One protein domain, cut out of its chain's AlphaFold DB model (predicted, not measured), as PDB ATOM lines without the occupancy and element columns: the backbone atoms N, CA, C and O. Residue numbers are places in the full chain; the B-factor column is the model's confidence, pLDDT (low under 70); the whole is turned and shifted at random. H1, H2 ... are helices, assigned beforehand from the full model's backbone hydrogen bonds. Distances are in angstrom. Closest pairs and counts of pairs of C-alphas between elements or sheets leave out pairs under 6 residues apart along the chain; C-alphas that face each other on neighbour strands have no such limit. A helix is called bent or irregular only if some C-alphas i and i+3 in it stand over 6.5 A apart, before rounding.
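Overview. This is residues 110 to 176 of the 176 residues of an uncharacterized protein of Proteobacteria bacterium (UniProt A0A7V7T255). One long straight helix, H3, sticks out as an arm from a small head, and residues 148 to 176 are the part that stands free. The head holds the two short helices H1 and H2, the first residues of H3 and the stretch with no named element at residues 110 to 116; H2 and H3 make a corner where they meet at their ends. The printed part has 67 residues with three named helices, in the order H1, H2, H3, and no named strand; its class is all helix. The whole is extended, with a radius of gyration of the C-alphas of 21.5 A, and the arm makes the length in spans of 71 by 20 by 14 A.

Along the chain. The printed part begins at Cys 110, and residues 110 to 116 belong to no named element. H1 is residues 117 to 122, starting with C-alpha 117 at (159.469, 171.224, 214.066). H2 is residues 127 to 136, 14.0 A from first to last C-alpha, with C-alpha 127 at (151.842, 175.993, 217.425). H3 is residues 139 to 173, 35 residues and 51.3 A long; it runs from C-alpha 139 at (150.151, 161.628, 214.785) to C-alpha 173 at (184.202, 129.113, 194.449). No helix is bent.

Arrangement. H1 and H2 touch, with 4 pairs of C-alphas within 8 A. Their closest C-alphas, those of Lys 120 and Asn 127, are 5.4 A apart. They run opposite ways at a steep tilt of 55 degrees. H2 and H3 are close but not clearly touching, with 1 pair of C-alphas within 8 A, those of Val 134 and Asp 140 at 6.4 A. They run the same way at a steep tilt of 68 degrees, only just short of about perpendicular. H1 and H3 are apart. In H1, H2 and H3 every O i to N i+4 pair is within hydrogen-bond range.

Size, cuts and confidence. The two C-alphas farthest apart, those of Asp 125 and Gln 176, are 71.0 A from each other. Without the free residues 148 to 176, of which 148 to 173 belong to H3, the body has 38 residues and spans 29 by 17 by 13 A. The links from H1 to H2, 4 residues, and from H2 to H3, 2 residues, are both tight. The printed part has no cut and ends at Gln 176, the chain's last residue. The mean pLDDT of the printed part is 70.2, and 28 residues are under 70: residues 110 to 123, residue 150, residues 153 to 161 and residues 173 to 176.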
ATOM      1  N   CYS A 110     147.859 161.372 204.674       42.81
ATOM      2  CA  CYS A 110     148.363 161.706 205.997       42.81
ATOM      3  C   CYS A 110     149.379 162.833 205.825       42.81
ATOM      4  O   CYS A 110     150.377 162.632 205.131       42.81
ATOM      5  N   PRO A 111     149.175 164.013 206.433       42.47
ATOM      6  CA  PRO A 111     150.265 164.952 206.611       42.47
ATOM      7  C   PRO A 111     151.285 164.261 207.513       42.47
ATOM      8  O   PRO A 111     151.163 164.252 208.738       42.47
ATOM      9  N   LEU A 112     152.256 163.600 206.890       47.69
ATOM     10  CA  LEU A 112     153.380 163.029 207.592       47.69
ATOM     11  C   LEU A 112     154.225 164.219 208.026       47.69
ATOM     12  O   LEU A 112     154.992 164.785 207.249       47.69
ATOM     13  N   PHE A 113     154.026 164.660 209.264       54.94
ATOM     14  CA  PHE A 113     154.943 165.598 209.891       54.94
ATOM     15  C   PHE A 113     156.192 164.820 210.289       54.94
ATOM     16  O   PHE A 113     156.432 164.591 211.471       54.94
ATOM     17  N   ASP A 114     156.969 164.409 209.286       54.22
ATOM     18  CA  ASP A 114     158.275 163.758 209.449       54.22
ATOM     19  C   ASP A 114     159.149 164.564 210.416       54.22
ATOM     20  O   ASP A 114     159.897 164.037 211.236       54.22
ATOM     21  N   ASN A 115     158.963 165.885 210.368       62.34
ATOM     22  CA  ASN A 115     159.497 166.815 211.331       62.34
ATOM     23  C   ASN A 115     158.372 167.638 211.977       62.34
ATOM     24  O   ASN A 115     157.830 168.564 211.371       62.34
ATOM     25  N   LEU A 116     158.056 167.346 213.240       65.56
ATOM     26  CA  LEU A 116     157.130 168.153 214.045       65.56
ATOM     27  C   LEU A 116     157.632 169.592 214.257       65.56
ATOM     28  O   LEU A 116     156.839 170.486 214.535       65.56
ATOM     29  N   GLU A 117     158.923 169.863 214.051       67.06
ATOM     30  CA  GLU A 117     159.469 171.224 214.066       67.06
ATOM     31  C   GLU A 117     158.940 172.068 212.895       67.06
ATOM     32  O   GLU A 117     158.846 173.290 212.993       67.06
ATOM     33  N   LEU A 118     158.512 171.426 211.806       64.56
ATOM     34  CA  LEU A 118     157.908 172.092 210.654       64.56
ATOM     35  C   LEU A 118     156.533 172.687 211.008       64.56
ATOM     36  O   LEU A 118     156.145 173.718 210.464       64.56
ATOM     37  N   VAL A 119     155.836 172.117 212.001       64.56
ATOM     38  CA  VAL A 119     154.588 172.675 212.553       64.56
ATOM     39  C   VAL A 119     154.830 174.057 213.161       64.56
ATOM     40  O   VAL A 119     154.029 174.966 212.950       64.56
ATOM     41  N   LYS A 120     155.962 174.252 213.851       62.94
ATOM     42  CA  LYS A 120     156.341 175.556 214.423       62.94
ATOM     43  C   LYS A 120     156.639 176.596 213.349       62.94
ATOM     44  O   LYS A 120     156.376 177.773 213.565       62.94
ATOM     45  N   GLN A 121     157.189 176.174 212.211       66.81
ATOM     46  CA  GLN A 121     157.494 177.066 211.089       66.81
ATOM     47  C   GLN A 121     156.234 177.468 210.316       66.81
ATOM     48  O   GLN A 121     156.113 178.614 209.895       66.81
ATOM     49  N   LEU A 122     155.288 176.538 210.151       62.22
ATOM     50  CA  LEU A 122     154.034 176.780 209.435       62.22
ATOM     51  C   LEU A 122     153.000 177.536 210.277       62.22
ATOM     52  O   LEU A 122     152.223 178.320 209.737       62.22
ATOM     53  N   TYR A 123     152.992 177.311 211.592       68.25
ATOM     54  CA  TYR A 123     152.007 177.878 212.514       68.25
ATOM     55  C   TYR A 123     152.675 178.498 213.752       68.25
ATOM     56  O   TYR A 123     152.385 178.071 214.872       68.25
ATOM     57  N   PRO A 124     153.549 179.508 213.600       71.69
ATOM     58  CA  PRO A 124     154.309 180.074 214.719       71.69
ATOM     59  C   PRO A 124     153.407 180.613 215.842       71.69
ATOM     60  O   PRO A 124     153.665 180.348 217.016       71.69
ATOM     61  N   ASP A 125     152.294 181.261 215.488       82.50
ATOM     62  CA  ASP A 125     151.361 181.879 216.444       82.50
ATOM     63  C   ASP A 125     150.340 180.894 217.045       82.50
ATOM     64  O   ASP A 125     149.671 181.189 218.037       82.50
ATOM     65  N   HIS A 126     150.202 179.703 216.453       76.06
ATOM     66  CA  HIS A 126     149.192 178.704 216.831       76.06
ATOM     67  C   HIS A 126     149.781 177.319 217.110       76.06
ATOM     68  O   HIS A 126     149.044 176.343 217.261       76.06
ATOM     69  N   ASN A 127     151.104 177.237 217.251       76.88
ATOM     70  CA  ASN A 127     151.842 175.993 217.425       76.88
ATOM     71  C   ASN A 127     151.285 175.133 218.570       76.88
ATOM     72  O   ASN A 127     151.079 173.940 218.397       76.88
ATOM     73  N   GLN A 128     150.967 175.727 219.725       80.44
ATOM     74  CA  GLN A 128     150.417 174.968 220.858       80.44
ATOM     75  C   GLN A 128     149.071 174.302 220.540       80.44
ATOM     76  O   GLN A 128     148.823 173.183 220.984       80.44
ATOM     77  N   VAL A 129     148.220 174.964 219.754       78.94
ATOM     78  CA  VAL A 129     146.908 174.433 219.360       78.94
ATOM     79  C   VAL A 129     147.086 173.292 218.359       78.94
ATOM     80  O   VAL A 129     146.505 172.224 218.532       78.94
ATOM     81  N   VAL A 130     147.948 173.484 217.356       73.88
ATOM     82  CA  VAL A 130     148.219 172.465 216.331       73.88
ATOM     83  C   VAL A 130     148.922 171.247 216.931       73.88
ATOM     84  O   VAL A 130     148.530 170.119 216.647       73.88
ATOM     85  N   MET A 131     149.882 171.446 217.835       79.19
ATOM     86  CA  MET A 131     150.522 170.355 218.579       79.19
ATOM     87  C   MET A 131     149.541 169.621 219.505       79.19
ATOM     88  O   MET A 131     149.662 168.412 219.699       79.19
ATOM     89  N   GLY A 132     148.534 170.322 220.035       79.94
ATOM     90  CA  GLY A 132     147.411 169.699 220.732       79.94
ATOM     91  C   GLY A 132     146.644 168.724 219.835       79.94
ATOM     92  O   GLY A 132     146.353 167.608 220.265       79.94
ATOM     93  N   TYR A 133     146.392 169.104 218.577       77.25
ATOM     94  CA  TYR A 133     145.760 168.224 217.590       77.25
ATOM     95  C   TYR A 133     146.650 167.051 217.181       77.25
ATOM     96  O   TYR A 133     146.172 165.920 217.144       77.25
ATOM     97  N   VAL A 134     147.943 167.287 216.940       75.19
ATOM     98  CA  VAL A 134     148.924 166.222 216.652       75.19
ATOM     99  C   VAL A 134     148.828 165.117 217.703       75.19
ATOM    100  O   VAL A 134     148.690 163.948 217.353       75.19
ATOM    101  N   LYS A 135     148.804 165.499 218.984       81.75
ATOM    102  CA  LYS A 135     148.701 164.553 220.094       81.75
ATOM    103  C   LYS A 135     147.317 163.909 220.208       81.75
ATOM    104  O   LYS A 135     147.220 162.714 220.465       81.75
ATOM    105  N   SER A 136     146.230 164.667 220.028       77.94
ATOM    106  CA  SER A 136     144.871 164.114 220.154       77.94
ATOM    107  C   SER A 136     144.528 163.109 219.056       77.94
ATOM    108  O   SER A 136     143.734 162.204 219.289       77.94
ATOM    109  N   PHE A 137     145.107 163.282 217.866       76.50
ATOM    110  CA  PHE A 137     144.942 162.373 216.735       76.50
ATOM    111  C   PHE A 137     146.043 161.301 216.655       76.50
ATOM    112  O   PHE A 137     146.023 160.501 215.725       76.50
ATOM    113  N   GLY A 138     146.979 161.259 217.615       74.44
ATOM    114  CA  GLY A 138     148.029 160.236 217.688       74.44
ATOM    115  C   GLY A 138     149.031 160.277 216.531       74.44
ATOM    116  O   GLY A 138     149.593 159.249 216.159       74.44
ATOM    117  N   VAL A 139     149.238 161.449 215.926       75.75
ATOM    118  CA  VAL A 139     150.151 161.628 214.785       75.75
ATOM    119  C   VAL A 139     151.608 161.415 215.210       75.75
ATOM    120  O   VAL A 139     152.408 160.874 214.451       75.75
ATOM    121  N   ASP A 140     151.945 161.798 216.439       77.00
ATOM    122  CA  ASP A 140     153.239 161.531 217.066       77.00
ATOM    123  C   ASP A 140     153.510 160.028 217.203       77.00
ATOM    124  O   ASP A 140     154.562 159.553 216.773       77.00
ATOM    125  N   GLN A 141     152.537 159.278 217.724       80.00
ATOM    126  CA  GLN A 141     152.643 157.829 217.878       80.00
ATOM    127  C   GLN A 141     152.770 157.122 216.521       80.00
ATOM    128  O   GLN A 141     153.634 156.264 216.346       80.00
ATOM    129  N   TYR A 142     151.956 157.516 215.540       75.94
ATOM    130  CA  TYR A 142     152.037 156.980 214.181       75.94
ATOM    131  C   TYR A 142     153.432 157.181 213.562       75.94
ATOM    132  O   TYR A 142     154.002 156.247 212.994       75.94
ATOM    133  N   ASN A 143     154.011 158.377 213.703       72.88
ATOM    134  CA  ASN A 143     155.346 158.677 213.184       72.88
ATOM    135  C   ASN A 143     156.438 157.830 213.858       72.88
ATOM    136  O   ASN A 143     157.390 157.404 213.201       72.88
ATOM    137  N   GLU A 144     156.321 157.584 215.164       79.94
ATOM    138  CA  GLU A 144     157.265 156.742 215.905       79.94
ATOM    139  C   GLU A 144     157.193 155.279 215.445       79.94
ATOM    140  O   GLU A 144     158.221 154.665 215.142       79.94
ATOM    141  N   GLU A 145     155.983 154.734 215.320       79.81
ATOM    142  CA  GLU A 145     155.752 153.360 214.872       79.81
ATOM    143  C   GLU A 145     156.233 153.137 213.434       79.81
ATOM    144  O   GLU A 145     156.898 152.135 213.152       79.81
ATOM    145  N   LEU A 146     155.973 154.091 212.537       72.94
ATOM    146  CA  LEU A 146     156.435 154.028 211.152       72.94
ATOM    147  C   LEU A 146     157.965 154.073 211.060       72.94
ATOM    148  O   LEU A 146     158.566 153.287 210.327       72.94
ATOM    149  N   ASN A 147     158.617 154.940 211.836       73.62
ATOM    150  CA  ASN A 147     160.078 155.002 211.881       73.62
ATOM    151  C   ASN A 147     160.690 153.713 212.435       73.62
ATOM    152  O   ASN A 147     161.662 153.193 211.880       73.62
ATOM    153  N   ALA A 148     160.106 153.157 213.496       79.94
ATOM    154  CA  ALA A 148     160.536 151.879 214.047       79.94
ATOM    155  C   ALA A 148     160.367 150.737 213.031       79.94
ATOM    156  O   ALA A 148     161.231 149.860 212.936       79.94
ATOM    157  N   LEU A 149     159.278 150.748 212.259       72.38
ATOM    158  CA  LEU A 149     159.024 149.781 211.198       72.38
ATOM    159  C   LEU A 149     160.063 149.904 210.076       72.38
ATOM    160  O   LEU A 149     160.697 148.908 209.726       72.38
ATOM    161  N   ASN A 150     160.304 151.120 209.580       69.94
ATOM    162  CA  ASN A 150     161.298 151.397 208.541       69.94
ATOM    163  C   ASN A 150     162.697 150.924 208.957       69.94
ATOM    164  O   ASN A 150     163.354 150.202 208.211       69.94
ATOM    165  N   GLN A 151     163.122 151.219 210.190       75.81
ATOM    166  CA  GLN A 151     164.415 150.760 210.709       75.81
ATOM    167  C   GLN A 151     164.535 149.230 210.767       75.81
ATOM    168  O   GLN A 151     165.620 148.686 210.538       75.81
ATOM    169  N   ARG A 152     163.446 148.517 211.088       71.94
ATOM    170  CA  ARG A 152     163.439 147.045 211.079       71.94
ATOM    171  C   ARG A 152     163.596 146.506 209.664       71.94
ATOM    172  O   ARG A 152     164.416 145.612 209.468       71.94
ATOM    173  N   TYR A 153     162.859 147.055 208.700       67.69
ATOM    174  CA  TYR A 153     162.958 146.637 207.302       67.69
ATOM    175  C   TYR A 153     164.345 146.905 206.720       67.69
ATOM    176  O   TYR A 153     164.920 145.990 206.138       67.69
ATOM    177  N   SER A 154     164.933 148.084 206.949       66.56
ATOM    178  CA  SER A 154     166.289 148.397 206.474       66.56
ATOM    179  C   SER A 154     167.324 147.400 207.003       66.56
ATOM    180  O   SER A 154     168.089 146.833 206.229       66.56
ATOM    181  N   LYS A 155     167.292 147.083 208.305       68.31
ATOM    182  CA  LYS A 155     168.212 146.095 208.899       68.31
ATOM    183  C   LYS A 155     168.012 144.682 208.353       68.31
ATOM    184  O   LYS A 155     168.978 143.931 208.223       68.31
ATOM    185  N   GLN A 156     166.768 144.289 208.083       68.25
ATOM    186  CA  GLN A 156     166.471 142.971 207.521       68.25
ATOM    187  C   GLN A 156     166.899 142.868 206.057       68.25
ATOM    188  O   GLN A 156     167.461 141.842 205.679       68.25
ATOM    189  N   LEU A 157     166.705 143.927 205.270       65.75
ATOM    190  CA  LEU A 157     167.155 144.011 203.882       65.75
ATOM    191  C   LEU A 157     168.682 143.943 203.784       65.75
ATOM    192  O   LEU A 157     169.188 143.092 203.065       65.75
ATOM    193  N   GLU A 158     169.418 144.707 204.595       68.44
ATOM    194  CA  GLU A 158     170.887 144.606 204.664       68.44
ATOM    195  C   GLU A 158     171.365 143.208 205.100       68.44
ATOM    196  O   GLU A 158     172.442 142.731 204.733       68.44
ATOM    197  N   GLY A 159     170.606 142.543 205.975       69.75
ATOM    198  CA  GLY A 159     170.888 141.172 206.398       69.75
ATOM    199  C   GLY A 159     170.655 140.153 205.283       69.75
ATOM    200  O   GLY A 159     171.433 139.211 205.142       69.75
ATOM    201  N   PHE A 160     169.598 140.346 204.499       67.25
ATOM    202  CA  PHE A 160     169.280 139.535 203.332       67.25
ATOM    203  C   PHE A 160     170.321 139.726 202.225       67.25
ATOM    204  O   PHE A 160     170.882 138.742 201.752       67.25
ATOM    205  N   GLU A 161     170.655 140.973 201.893       66.56
ATOM    206  CA  GLU A 161     171.638 141.331 200.869       66.56
ATOM    207  C   GLU A 161     173.006 140.695 201.150       66.56
ATOM    208  O   GLU A 161     173.568 140.014 200.296       66.56
ATOM    209  N   ARG A 162     173.488 140.784 202.399       73.19
ATOM    210  CA  ARG A 162     174.734 140.117 202.819       73.19
ATOM    211  C   ARG A 162     174.704 138.603 202.644       73.19
ATOM    212  O   ARG A 162     175.726 138.009 202.318       73.19
ATOM    213  N   LYS A 163     173.561 137.962 202.898       71.00
ATOM    214  CA  LYS A 163     173.423 136.510 202.717       71.00
ATOM    215  C   LYS A 163     173.381 136.114 201.246       71.00
ATOM    216  O   LYS A 163     173.881 135.045 200.924       71.00
ATOM    217  N   MET A 164     172.799 136.954 200.393       74.19
ATOM    218  CA  MET A 164     172.801 136.741 198.948       74.19
ATOM    219  C   MET A 164     174.210 136.886 198.372       74.19
ATOM    220  O   MET A 164     174.653 135.970 197.695       74.19
ATOM    221  N   MET A 165     174.964 137.925 198.753       71.25
ATOM    222  CA  MET A 165     176.372 138.053 198.338       71.25
ATOM    223  C   MET A 165     177.214 136.849 198.779       71.25
ATOM    224  O   MET A 165     177.948 136.276 197.986       71.25
ATOM    225  N   ALA A 166     177.062 136.403 200.031       74.94
ATOM    226  CA  ALA A 166     177.789 135.232 200.524       74.94
ATOM    227  C   ALA A 166     177.403 133.926 199.800       74.94
ATOM    228  O   ALA A 166     178.194 132.983 199.758       74.94
ATOM    229  N   LEU A 167     176.175 133.841 199.281       75.25
ATOM    230  CA  LEU A 167     175.735 132.715 198.465       75.25
ATOM    231  C   LEU A 167     176.372 132.771 197.074       75.25
ATOM    232  O   LEU A 167     176.846 131.736 196.610       75.25
ATOM    233  N   ASP A 168     176.411 133.948 196.452       74.81
ATOM    234  CA  ASP A 168     177.048 134.152 195.148       74.81
ATOM    235  C   ASP A 168     178.544 133.796 195.213       74.81
ATOM    236  O   ASP A 168     178.997 132.954 194.438       74.81
ATOM    237  N   ASP A 169     179.270 134.288 196.227       78.44
ATOM    238  CA  ASP A 169     180.685 133.958 196.460       78.44
ATOM    239  C   ASP A 169     180.918 132.435 196.595       78.44
ATOM    240  O   ASP A 169     181.867 131.873 196.046       78.44
ATOM    241  N   TYR A 170     180.039 131.734 197.322       75.38
ATOM    242  CA  TYR A 170     180.128 130.280 197.505       75.38
ATOM    243  C   TYR A 170     179.865 129.502 196.207       75.38
ATOM    244  O   TYR A 170     180.461 128.445 195.979       75.38
ATOM    245  N   LEU A 171     178.942 129.982 195.372       75.12
ATOM    246  CA  LEU A 171     178.631 129.357 194.089       75.12
ATOM    247  C   LEU A 171     179.759 129.566 193.074       75.12
ATOM    248  O   LEU A 171     180.051 128.642 192.313       75.12
ATOM    249  N   GLU A 172     180.425 130.722 193.099       72.44
ATOM    250  CA  GLU A 172     181.600 130.996 192.269       72.44
ATOM    251  C   GLU A 172     182.798 130.113 192.658       72.44
ATOM    252  O   GLU A 172     183.394 129.488 191.779       72.44
ATOM    253  N   ASP A 173     183.098 129.959 193.953       68.81
ATOM    254  CA  ASP A 173     184.202 129.113 194.449       68.81
ATOM    255  C   ASP A 173     184.009 127.620 194.109       68.81
ATOM    256  O   ASP A 173     184.956 126.902 193.802       68.81
ATOM    257  N   LYS A 174     182.758 127.141 194.078       59.44
ATOM    258  CA  LYS A 174     182.406 125.764 193.674       59.44
ATOM    259  C   LYS A 174     182.428 125.508 192.167       59.44
ATOM    260  O   LYS A 174     182.260 124.356 191.759       59.44
ATOM    261  N   SER A 175     182.547 126.555 191.355       56.06
ATOM    262  CA  SER A 175     182.569 126.460 189.892       56.06
ATOM    263  C   SER A 175     183.983 126.315 189.303       56.06
ATOM    264  O   SER A 175     184.104 126.062 188.101       56.06
ATOM    265  N   GLN A 176     185.025 126.431 190.141       46.75
ATOM    266  CA  GLN A 176     186.431 126.120 189.833       46.75
ATOM    267  C   GLN A 176     186.802 124.686 190.229       46.75
ATOM    268  O   GLN A 176     187.658 124.104 189.523       46.75
TER     269      GLN A 176